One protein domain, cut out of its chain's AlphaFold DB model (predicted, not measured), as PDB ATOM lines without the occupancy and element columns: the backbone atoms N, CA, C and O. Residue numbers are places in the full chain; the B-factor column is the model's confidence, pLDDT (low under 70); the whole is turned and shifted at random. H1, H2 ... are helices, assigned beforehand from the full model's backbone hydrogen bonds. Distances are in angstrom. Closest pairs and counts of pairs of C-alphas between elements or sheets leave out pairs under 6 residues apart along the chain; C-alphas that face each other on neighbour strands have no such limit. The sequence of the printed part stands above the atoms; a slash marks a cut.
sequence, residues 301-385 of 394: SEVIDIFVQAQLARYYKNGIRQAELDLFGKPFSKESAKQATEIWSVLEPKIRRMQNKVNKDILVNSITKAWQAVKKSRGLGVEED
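This is residues 301 to 385 of the 394 residues of an uncharacterized protein of Klebsormidium nitens (UniProt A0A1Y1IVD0). H2 and H3 make a narrow V with its tip at their tight link, and H1 is wedged between the two arms, crossing both steeply. The printed part has 85 residues with three named helices, H1, H2, H3, and no named strand: all helix, compact, radius of gyration of the C-alphas 13.1 A, only just elongated at 38 by 25 by 22 A.

Find C-alpha 301 at (-7.354, 22.488, 284.467); H1 runs from there to 317, 24.5 A. H2, residues 334 to 352, covers 27.6 A with a kink of 26 degrees near 346. H3, residues 357 to 377, runs 30.2 A to (-2.624, 31.071, 268.366).

At Ala 313 and Ala 337, closest C-alphas 4.6 A, H1 touches H2, opposite ways at a steep tilt of 50 degrees. With residues 303 to 308 alone, H1 touches H3; the closest C-alphas, Ile 304 and Ile 367, are 5.1 A apart. H2 and H3 are close but not clearly touching, 7.0 A between their closest C-alphas, Ile 351 and Lys 360. Every O i to N i+4 pair is within hydrogen-bond range in H1 and H3, 13 of 15 in H2.

The printed part has no cut. Look along residues 318 to 333 for the long link. Residues 355, 358 to 359 and 382 to 385 have pLDDT under 70.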
ATOM      1  N   SER A 301      -8.250  22.709 285.608       71.62
ATOM      2  CA  SER A 301      -7.354  22.488 284.467       71.62
ATOM      3  C   SER A 301      -7.893  21.445 283.473       71.62
ATOM      4  O   SER A 301      -8.043  21.736 282.287       71.62
ATOM      5  N   GLU A 302      -8.300  20.273 283.958       78.44
ATOM      6  CA  GLU A 302      -8.843  19.174 283.152       78.44
ATOM      7  C   GLU A 302     -10.151  19.576 282.449       78.44
ATOM      8  O   GLU A 302     -10.377  19.263 281.280       78.44
ATOM      9  N   VAL A 303     -11.008  20.345 283.130       81.81
ATOM     10  CA  VAL A 303     -12.253  20.860 282.532       81.81
ATOM     11  C   VAL A 303     -11.972  21.846 281.393       81.81
ATOM     12  O   VAL A 303     -12.695  21.851 280.390       81.81
ATOM     13  N   ILE A 304     -10.937  22.677 281.534       82.12
ATOM     14  CA  ILE A 304     -10.509  23.624 280.499       82.12
ATOM     15  C   ILE A 304      -9.988  22.868 279.274       82.12
ATOM     16  O   ILE A 304     -10.434  23.150 278.159       82.12
ATOM     17  N   ASP A 305      -9.125  21.873 279.471       85.62
ATOM     18  CA  ASP A 305      -8.546  21.095 278.375       85.62
ATOM     19  C   ASP A 305      -9.620  20.335 277.597       85.62
ATOM     20  O   ASP A 305      -9.669  20.395 276.365       85.62
ATOM     21  N   ILE A 306     -10.563  19.703 278.303       85.31
ATOM     22  CA  ILE A 306     -11.688  19.002 277.676       85.31
ATOM     23  C   ILE A 306     -12.568  19.967 276.870       85.31
ATOM     24  O   ILE A 306     -13.005  19.624 275.766       85.31
ATOM     25  N   PHE A 307     -12.824  21.180 277.377       88.81
ATOM     26  CA  PHE A 307     -13.574  22.184 276.621       88.81
ATOM     27  C   PHE A 307     -12.867  22.565 275.325       88.81
ATOM     28  O   PHE A 307     -13.483  22.550 274.256       88.81
ATOM     29  N   VAL A 308     -11.587  22.923 275.417       88.06
ATOM     30  CA  VAL A 308     -10.803  23.386 274.272       88.06
ATOM     31  C   VAL A 308     -10.688  22.276 273.228       88.06
ATOM     32  O   VAL A 308     -10.942  22.517 272.046       88.06
ATOM     33  N   GLN A 309     -10.419  21.045 273.665       88.50
ATOM     34  CA  GLN A 309     -10.384  19.857 272.817       88.50
ATOM     35  C   GLN A 309     -11.720  19.637 272.087       88.50
ATOM     36  O   GLN A 309     -11.742  19.361 270.886       88.50
ATOM     37  N   ALA A 310     -12.851  19.810 272.777       87.69
ATOM     38  CA  ALA A 310     -14.177  19.672 272.178       87.69
ATOM     39  C   ALA A 310     -14.509  20.789 271.176       87.69
ATOM     40  O   ALA A 310     -15.208  20.537 270.191       87.69
ATOM     41  N   GLN A 311     -14.018  22.015 271.391       88.94
ATOM     42  CA  GLN A 311     -14.170  23.088 270.407       88.94
ATOM     43  C   GLN A 311     -13.316  22.832 269.163       88.94
ATOM     44  O   GLN A 311     -13.844  22.906 268.055       88.94
ATOM     45  N   LEU A 312     -12.044  22.457 269.319       87.62
ATOM     46  CA  LEU A 312     -11.182  22.103 268.185       87.62
ATOM     47  C   LEU A 312     -11.769  20.941 267.375       87.62
ATOM     48  O   LEU A 312     -11.857  21.029 266.153       87.62
ATOM     49  N   ALA A 313     -12.300  19.915 268.044       87.69
ATOM     50  CA  ALA A 313     -12.972  18.796 267.390       87.69
ATOM     51  C   ALA A 313     -14.172  19.224 266.519       87.69
ATOM     52  O   ALA A 313     -14.462  18.582 265.507       87.69
ATOM     53  N   ARG A 314     -14.885  20.304 266.878       87.00
ATOM     54  CA  ARG A 314     -15.974  20.857 266.048       87.00
ATOM     55  C   ARG A 314     -15.449  21.533 264.787       87.00
ATOM     56  O   ARG A 314     -16.035  21.348 263.725       87.00
ATOM     57  N   TYR A 315     -14.365  22.294 264.903       85.94
ATOM     58  CA  TYR A 315     -13.711  22.931 263.759       85.94
ATOM     59  C   TYR A 315     -13.120  21.879 262.806       85.94
ATOM     60  O   TYR A 315     -13.363  21.939 261.600       85.94
ATOM     61  N   TYR A 316     -12.467  20.851 263.356       86.38
ATOM     62  CA  TYR A 316     -11.943  19.703 262.611       86.38
ATOM     63  C   TYR A 316     -13.030  18.987 261.797       86.38
ATOM     64  O   TYR A 316     -12.879  18.777 260.597       86.38
ATOM     65  N   LYS A 317     -14.177  18.671 262.420       84.38
ATOM     66  CA  LYS A 317     -15.311  18.014 261.738       84.38
ATOM     67  C   LYS A 317     -15.887  18.832 260.579       84.38
ATOM     68  O   LYS A 317     -16.506  18.253 259.692       84.38
ATOM     69  N   ASN A 318     -15.672  20.145 260.575       83.56
ATOM     70  CA  ASN A 318     -16.099  21.045 259.506       83.56
ATOM     71  C   ASN A 318     -15.016  21.290 258.442       83.56
ATOM     72  O   ASN A 318     -15.203  22.151 257.581       83.56
ATOM     73  N   GLY A 319     -13.903  20.551 258.494       79.88
ATOM     74  CA  GLY A 319     -12.827  20.621 257.506       79.88
ATOM     75  C   GLY A 319     -11.931  21.852 257.636       79.88
ATOM     76  O   GLY A 319     -11.303  22.247 256.658       79.88
ATOM     77  N   ILE A 320     -11.885  22.483 258.814       84.94
ATOM     78  CA  ILE A 320     -11.030  23.650 259.054       84.94
ATOM     79  C   ILE A 320      -9.614  23.159 259.365       84.94
ATOM     80  O   ILE A 320      -9.380  22.553 260.414       84.94
ATOM     81  N   ARG A 321      -8.675  23.425 258.449       81.12
ATOM     82  CA  ARG A 321      -7.289  22.922 258.495       81.12
ATOM     83  C   ARG A 321      -6.550  23.311 259.773       81.12
ATOM     84  O   ARG A 321      -5.808  22.523 260.346       81.12
ATOM     85  N   GLN A 322      -6.817  24.506 260.284       82.06
ATOM     86  CA  GLN A 322      -6.222  25.050 261.505       82.06
ATOM     87  C   GLN A 322      -6.606  24.260 262.782       82.06
ATOM     88  O   GLN A 322      -6.042  24.489 263.855       82.06
ATOM     89  N   ALA A 323      -7.549  23.315 262.682       83.75
ATOM     90  CA  ALA A 323      -7.963  22.411 263.752       83.75
ATOM     91  C   ALA A 323      -7.594  20.933 263.491       83.75
ATOM     92  O   ALA A 323      -8.144  20.052 264.144       83.75
ATOM     93  N   GLU A 324      -6.669  20.643 262.569       85.56
ATOM     94  CA  GLU A 324      -6.182  19.275 262.301       85.56
ATOM     95  C   GLU A 324      -5.385  18.668 263.457       85.56
ATOM     96  O   GLU A 324      -5.334  17.448 263.589       85.56
ATOM     97  N   LEU A 325      -4.798  19.504 264.314       86.44
ATOM     98  CA  LEU A 325      -4.101  19.064 265.517       86.44
ATOM     99  C   LEU A 325      -4.986  19.219 266.752       86.44
ATOM    100  O   LEU A 325      -5.760  20.169 266.880       86.44
ATOM    101  N   ASP A 326      -4.825  18.322 267.704       86.31
ATOM    102  CA  ASP A 326      -5.435  18.375 269.014       86.31
ATOM    103  C   ASP A 326      -4.752  19.386 269.934       86.31
ATOM    104  O   ASP A 326      -3.773  20.029 269.546       86.31
ATOM    105  N   LEU A 327      -5.297  19.608 271.132       83.19
ATOM    106  CA  LEU A 327      -4.754  20.566 272.098       83.19
ATOM    107  C   LEU A 327      -3.271  20.308 272.420       83.19
ATOM    108  O   LEU A 327      -2.538  21.256 272.691       83.19
ATOM    109  N   PHE A 328      -2.823  19.056 272.310       81.75
ATOM    110  CA  PHE A 328      -1.463  18.607 272.601       81.75
ATOM    111  C   PHE A 328      -0.563  18.542 271.355       81.75
ATOM    112  O   PHE A 328       0.568  18.070 271.439       81.75
ATOM    113  N   GLY A 329      -1.045  19.015 270.201       80.62
ATOM    114  CA  GLY A 329      -0.277  19.077 268.958       80.62
ATOM    115  C   GLY A 329      -0.227  17.768 268.165       80.62
ATOM    116  O   GLY A 329       0.589  17.655 267.255       80.62
ATOM    117  N   LYS A 330      -1.077  16.781 268.476       84.38
ATOM    118  CA  LYS A 330      -1.173  15.512 267.731       84.38
ATOM    119  C   LYS A 330      -2.294  15.562 266.691       84.38
ATOM    120  O   LYS A 330      -3.283  16.241 266.932       84.38
ATOM    121  N   PRO A 331      -2.220  14.839 265.562       85.00
ATOM    122  CA  PRO A 331      -3.314  14.805 264.591       85.00
ATOM    123  C   PRO A 331      -4.635  14.320 265.210       85.00
ATOM    124  O   PRO A 331      -4.679  13.267 265.850       85.00
ATOM    125  N   PHE A 332      -5.726  15.058 264.997       82.06
ATOM    126  CA  PHE A 332      -7.072  14.589 265.313       82.06
ATOM    127  C   PHE A 332      -7.448  13.425 264.388       82.06
ATOM    128  O   PHE A 332      -7.306  13.509 263.168       82.06
ATOM    129  N   SER A 333      -8.000  12.356 264.965       83.12
ATOM    130  CA  SER A 333      -8.710  11.314 264.226       83.12
ATOM    131  C   SER A 333     -10.220  11.546 264.325       83.12
ATOM    132  O   SER A 333     -10.710  12.305 265.171       83.12
ATOM    133  N   LYS A 334     -10.996  10.864 263.475       80.31
ATOM    134  CA  LYS A 334     -12.467  10.909 263.549       80.31
ATOM    135  C   LYS A 334     -12.970  10.408 264.909       80.31
ATOM    136  O   LYS A 334     -13.933  10.954 265.449       80.31
ATOM    137  N   GLU A 335     -12.290   9.417 265.477       78.12
ATOM    138  CA  GLU A 335     -12.578   8.808 266.774       78.12
ATOM    139  C   GLU A 335     -12.241   9.766 267.921       78.12
ATOM    140  O   GLU A 335     -13.098  10.008 268.773       78.12
ATOM    141  N   SER A 336     -11.056  10.389 267.918       76.31
ATOM    142  CA  SER A 336     -10.660  11.312 268.992       76.31
ATOM    143  C   SER A 336     -11.485  12.605 268.985       76.31
ATOM    144  O   SER A 336     -11.876  13.104 270.045       76.31
ATOM    145  N   ALA A 337     -11.880  13.098 267.805       78.56
ATOM    146  CA  ALA A 337     -12.810  14.220 267.680       78.56
ATOM    147  C   ALA A 337     -14.239  13.861 268.145       78.56
ATOM    148  O   ALA A 337     -14.967  14.705 268.686       78.56
ATOM    149  N   LYS A 338     -14.688  12.614 267.936       83.31
ATOM    150  CA  LYS A 338     -15.972  12.112 268.455       83.31
ATOM    151  C   LYS A 338     -15.948  12.039 269.980       83.31
ATOM    152  O   LYS A 338     -16.807  12.654 270.613       83.31
ATOM    153  N   GLN A 339     -14.916  11.419 270.542       81.88
ATOM    154  CA  GLN A 339     -14.735  11.262 271.981       81.88
ATOM    155  C   GLN A 339     -14.684  12.612 272.712       81.88
ATOM    156  O   GLN A 339     -15.413  12.811 273.680       81.88
ATOM    157  N   ALA A 340     -13.915  13.586 272.211       77.88
ATOM    158  CA  ALA A 340     -13.852  14.923 272.811       77.88
ATOM    159  C   ALA A 340     -15.227  15.620 272.867       77.88
ATOM    160  O   ALA A 340     -15.584  16.246 273.866       77.88
ATOM    161  N   THR A 341     -16.038  15.475 271.810       82.81
ATOM    162  CA  THR A 341     -17.392  16.058 271.756       82.81
ATOM    163  C   THR A 341     -18.342  15.380 272.752       82.81
ATOM    164  O   THR A 341     -19.135  16.060 273.405       82.81
ATOM    165  N   GLU A 342     -18.267  14.053 272.870       84.06
ATOM    166  CA  GLU A 342     -19.104  13.263 273.781       84.06
ATOM    167  C   GLU A 342     -18.794  13.580 275.246       84.06
ATOM    168  O   GLU A 342     -19.716  13.858 276.016       84.06
ATOM    169  N   ILE A 343     -17.511  13.653 275.615       76.50
ATOM    170  CA  ILE A 343     -17.087  14.002 276.979       76.50
ATOM    171  C   ILE A 343     -17.602  15.403 277.354       76.50
ATOM    172  O   ILE A 343     -18.210  15.576 278.414       76.50
ATOM    173  N   TRP A 344     -17.452  16.396 276.470       85.44
ATOM    174  CA  TRP A 344     -17.967  17.744 276.729       85.44
ATOM    175  C   TRP A 344     -19.495  17.778 276.883       85.44
ATOM    176  O   TRP A 344     -20.005  18.467 277.767       85.44
ATOM    177  N   SER A 345     -20.239  17.000 276.086       81.81
ATOM    178  CA  SER A 345     -21.708  16.944 276.167       81.81
ATOM    179  C   SER A 345     -22.227  16.470 277.533       81.81
ATOM    180  O   SER A 345     -23.307  16.879 277.963       81.81
ATOM    181  N   VAL A 346     -21.433  15.665 278.248       83.75
ATOM    182  CA  VAL A 346     -21.737  15.179 279.601       83.75
ATOM    183  C   VAL A 346     -21.324  16.189 280.679       83.75
ATOM    184  O   VAL A 346     -21.981  16.288 281.721       83.75
ATOM    185  N   LEU A 347     -20.244  16.942 280.455       79.19
ATOM    186  CA  LEU A 347     -19.719  17.917 281.416       79.19
ATOM    187  C   LEU A 347     -20.469  19.253 281.387       79.19
ATOM    188  O   LEU A 347     -20.733  19.820 282.448       79.19
ATOM    189  N   GLU A 348     -20.873  19.735 280.211       84.12
ATOM    190  CA  GLU A 348     -21.541  21.032 280.049       84.12
ATOM    191  C   GLU A 348     -22.779  21.201 280.963       84.12
ATOM    192  O   GLU A 348     -22.877  22.220 281.657       84.12
ATOM    193  N   PRO A 349     -23.703  20.222 281.075       81.12
ATOM    194  CA  PRO A 349     -24.846  20.329 281.979       81.12
ATOM    195  C   PRO A 349     -24.441  20.363 283.458       81.12
ATOM    196  O   PRO A 349     -25.112  21.015 284.258       81.12
ATOM    197  N   LYS A 350     -23.349  19.684 283.838       80.88
ATOM    198  CA  LYS A 350     -22.845  19.656 285.221       80.88
ATOM    199  C   LYS A 350     -22.246  21.006 285.614       80.88
ATOM    200  O   LYS A 350     -22.572  21.510 286.684       80.88
ATOM    201  N   ILE A 351     -21.476  21.625 284.717       78.31
ATOM    202  CA  ILE A 351     -20.941  22.989 284.883       78.31
ATOM    203  C   ILE A 351     -22.095  23.991 285.023       78.31
ATOM    204  O   ILE A 351     -22.098  24.836 285.918       78.31
ATOM    205  N   ARG A 352     -23.138  23.865 284.187       78.06
ATOM    206  CA  ARG A 352     -24.329  24.728 284.264       78.06
ATOM    207  C   ARG A 352     -25.077  24.602 285.595       78.06
ATOM    208  O   ARG A 352     -25.579  25.621 286.074       78.06
ATOM    209  N   ARG A 353     -25.128  23.392 286.170       78.44
ATOM    210  CA  ARG A 353     -25.802  23.045 287.438       78.44
ATOM    211  C   ARG A 353     -24.959  23.293 288.699       78.44
ATOM    212  O   ARG A 353     -25.428  22.974 289.789       78.44
ATOM    213  N   MET A 354     -23.747  23.842 288.589       76.50
ATOM    214  CA  MET A 354     -22.948  24.187 289.772       76.50
ATOM    215  C   MET A 354     -23.682  25.203 290.654       76.50
ATOM    216  O   MET A 354     -24.092  26.262 290.182       76.50
ATOM    217  N   GLN A 355     -23.838  24.863 291.938       67.94
ATOM    218  CA  GLN A 355     -24.609  25.645 292.913       67.94
ATOM    219  C   GLN A 355     -23.890  26.933 293.347       67.94
ATOM    220  O   GLN A 355     -24.543  27.930 293.638       67.94
ATOM    221  N   ASN A 356     -22.551  26.940 293.356       77.44
ATOM    222  CA  ASN A 356     -21.767  28.129 293.683       77.44
ATOM    223  C   ASN A 356     -21.594  29.013 292.437       77.44
ATOM    224  O   ASN A 356     -20.823  28.685 291.532       77.44
ATOM    225  N   LYS A 357     -22.302  30.148 292.420       73.12
ATOM    226  CA  LYS A 357     -22.272  31.123 291.324       73.12
ATOM    227  C   LYS A 357     -20.871  31.703 291.089       73.12
ATOM    228  O   LYS A 357     -20.444  31.770 289.946       73.12
ATOM    229  N   VAL A 358     -20.125  32.018 292.152       68.62
ATOM    230  CA  VAL A 358     -18.768  32.588 292.055       68.62
ATOM    231  C   VAL A 358     -17.800  31.593 291.407       68.62
ATOM    232  O   VAL A 358     -17.114  31.935 290.450       68.62
ATOM    233  N   ASN A 359     -17.797  30.333 291.854       68.25
ATOM    234  CA  ASN A 359     -16.925  29.302 291.273       68.25
ATOM    235  C   ASN A 359     -17.302  28.972 289.824       68.25
ATOM    236  O   ASN A 359     -16.431  28.704 288.997       68.25
ATOM    237  N   LYS A 360     -18.599  29.014 289.507       77.25
ATOM    238  CA  LYS A 360     -19.097  28.856 288.141       77.25
ATOM    239  C   LYS A 360     -18.602  29.975 287.232       77.25
ATOM    240  O   LYS A 360     -18.103  29.676 286.153       77.25
ATOM    241  N   ASP A 361     -18.700  31.222 287.674       75.38
ATOM    242  CA  ASP A 361     -18.284  32.380 286.885       75.38
ATOM    243  C   ASP A 361     -16.760  32.393 286.677       75.38
ATOM    244  O   ASP A 361     -16.296  32.611 285.558       75.38
ATOM    245  N   ILE A 362     -15.974  32.050 287.708       77.19
ATOM    246  CA  ILE A 362     -14.512  31.890 287.598       77.19
ATOM    247  C   ILE A 362     -14.158  30.812 286.568       77.19
ATOM    248  O   ILE A 362     -13.371  31.069 285.657       77.19
ATOM    249  N   LEU A 363     -14.754  29.620 286.671       78.62
ATOM    250  CA  LEU A 363     -14.460  28.518 285.754       78.62
ATOM    251  C   LEU A 363     -14.861  28.858 284.312       78.62
ATOM    252  O   LEU A 363     -14.083  28.633 283.389       78.62
ATOM    253  N   VAL A 364     -16.044  29.441 284.105       82.44
ATOM    254  CA  VAL A 364     -16.523  29.855 282.776       82.44
ATOM    255  C   VAL A 364     -15.615  30.924 282.162       82.44
ATOM    256  O   VAL A 364     -15.296  30.839 280.972       82.44
ATOM    257  N   ASN A 365     -15.142  31.888 282.954       82.94
ATOM    258  CA  ASN A 365     -14.195  32.903 282.491       82.94
ATOM    259  C   ASN A 365     -12.846  32.285 282.100       82.94
ATOM    260  O   ASN A 365     -12.314  32.609 281.036       82.94
ATOM    261  N   SER A 366     -12.318  31.354 282.900       82.06
ATOM    262  CA  SER A 366     -11.064  30.647 282.606       82.06
ATOM    263  C   SER A 366     -11.159  29.795 281.339       82.06
ATOM    264  O   SER A 366     -10.298  29.900 280.465       82.06
ATOM    265  N   ILE A 367     -12.246  29.034 281.187       86.19
ATOM    266  CA  ILE A 367     -12.563  28.259 279.979       86.19
ATOM    267  C   ILE A 367     -12.609  29.174 278.748       86.19
ATOM    268  O   ILE A 367     -12.005  28.885 277.712       86.19
ATOM    269  N   THR A 368     -13.299  30.310 278.865       85.38
ATOM    270  CA  THR A 368     -13.435  31.275 277.769       85.38
ATOM    271  C   THR A 368     -12.081  31.871 277.392       85.38
ATOM    272  O   THR A 368     -11.745  31.924 276.210       85.38
ATOM    273  N   LYS A 369     -11.271  32.272 278.377       87.31
ATOM    274  CA  LYS A 369      -9.937  32.845 278.155       87.31
ATOM    275  C   LYS A 369      -8.988  31.845 277.490       87.31
ATOM    276  O   LYS A 369      -8.308  32.212 276.532       87.31
ATOM    277  N   ALA A 370      -8.979  30.594 277.950       85.81
ATOM    278  CA  ALA A 370      -8.169  29.526 277.365       85.81
ATOM    279  C   ALA A 370      -8.541  29.274 275.897       85.81
ATOM    280  O   ALA A 370      -7.674  29.192 275.029       85.81
ATOM    281  N   TRP A 371      -9.838  29.254 275.590       90.94
ATOM    282  CA  TRP A 371     -10.295  29.095 274.216       90.94
ATOM    283  C   TRP A 371      -9.930  30.270 273.312       90.94
ATOM    284  O   TRP A 371      -9.500  30.053 272.183       90.94
ATOM    285  N   GLN A 372     -10.035  31.509 273.797       87.38
ATOM    286  CA  GLN A 372      -9.602  32.676 273.021       87.38
ATOM    287  C   GLN A 372      -8.093  32.656 272.744       87.38
ATOM    288  O   GLN A 372      -7.668  33.015 271.648       87.38
ATOM    289  N   ALA A 373      -7.284  32.187 273.700       86.75
ATOM    290  CA  ALA A 373      -5.848  32.022 273.503       86.75
ATOM    291  C   ALA A 373      -5.538  31.002 272.393       86.75
ATOM    292  O   ALA A 373      -4.738  31.298 271.507       86.75
ATOM    293  N   VAL A 374      -6.221  29.850 272.388       87.44
ATOM    294  CA  VAL A 374      -6.064  28.826 271.339       87.44
ATOM    295  C   VAL A 374      -6.597  29.296 269.986       87.44
ATOM    296  O   VAL A 374      -5.959  29.061 268.963       87.44
ATOM    297  N   LYS A 375      -7.727  30.012 269.954       87.19
ATOM    298  CA  LYS A 375      -8.232  30.618 268.715       87.19
ATOM    299  C   LYS A 375      -7.217  31.576 268.104       87.19
ATOM    300  O   LYS A 375      -6.924  31.477 266.916       87.19
ATOM    301  N   LYS A 376      -6.653  32.469 268.923       86.88
ATOM    302  CA  LYS A 376      -5.649  33.444 268.485       86.88
ATOM    303  C   LYS A 376      -4.367  32.764 268.009       86.88
ATOM    304  O   LYS A 376      -3.846  33.151 266.971       86.88
ATOM    305  N   SER A 377      -3.869  31.760 268.735       86.38
ATOM    306  CA  SER A 377      -2.624  31.071 268.366       86.38
ATOM    307  C   SER A 377      -2.750  30.239 267.090       86.38
ATOM    308  O   SER A 377      -1.766  30.081 266.376       86.38
ATOM    309  N   ARG A 378      -3.953  29.742 266.780       84.81
ATOM    310  CA  ARG A 378      -4.221  28.924 265.587       84.81
ATOM    311  C   ARG A 378      -4.857  29.689 264.429       84.81
ATOM    312  O   ARG A 378      -5.170  29.082 263.413       84.81
ATOM    313  N   GLY A 379      -5.069  30.998 264.572       82.50
ATOM    314  CA  GLY A 379      -5.702  31.819 263.538       82.50
ATOM    315  C   GLY A 379      -7.171  31.466 263.263       82.50
ATOM    316  O   GLY A 379      -7.643  31.696 262.157       82.50
ATOM    317  N   LEU A 380      -7.894  30.911 264.244       81.38
ATOM    318  CA  LEU A 380      -9.310  30.541 264.112       81.38
ATOM    319  C   LEU A 380     -10.199  31.792 264.258       81.38
ATOM    320  O   LEU A 380     -10.491  32.232 265.376       81.38
ATOM    321  N   GLY A 381     -10.609  32.375 263.128       70.06
ATOM    322  CA  GLY A 381     -11.381  33.624 263.048       70.06
ATOM    323  C   GLY A 381     -12.896  33.483 263.282       70.06
ATOM    324  O   GLY A 381     -13.434  32.385 263.424       70.06
ATOM    325  N   VAL A 382     -13.609  34.621 263.322       58.47
ATOM    326  CA  VAL A 382     -15.082  34.695 263.489       58.47
ATOM    327  C   VAL A 382     -15.832  34.172 262.254       58.47
ATOM    328  O   VAL A 382     -16.884  33.551 262.400       58.47
ATOM    329  N   GLU A 383     -15.278  34.352 261.053       54.72
ATOM    330  CA  GLU A 383     -15.853  33.824 259.801       54.72
ATOM    331  C   GLU A 383     -15.791  32.292 259.714       54.72
ATOM    332  O   GLU A 383     -16.624  31.669 259.058       54.72
ATOM    333  N   GLU A 384     -14.859  31.672 260.438       60.38
ATOM    334  CA  GLU A 384     -14.665  30.222 260.472       60.38
ATOM    335  C   GLU A 384     -15.451  29.538 261.607       60.38
ATOM    336  O   GLU A 384     -15.301  28.336 261.822       60.38
ATOM    337  N   ASP A 385     -16.298  30.260 262.358       62.94
ATOM    338  CA  ASP A 385     -17.118  29.644 263.405       62.94
ATOM    339  C   ASP A 385     -18.120  28.632 262.801       62.94
ATOM    340  O   ASP A 385     -18.974  28.990 261.987       62.94
TER     341      ASP A 385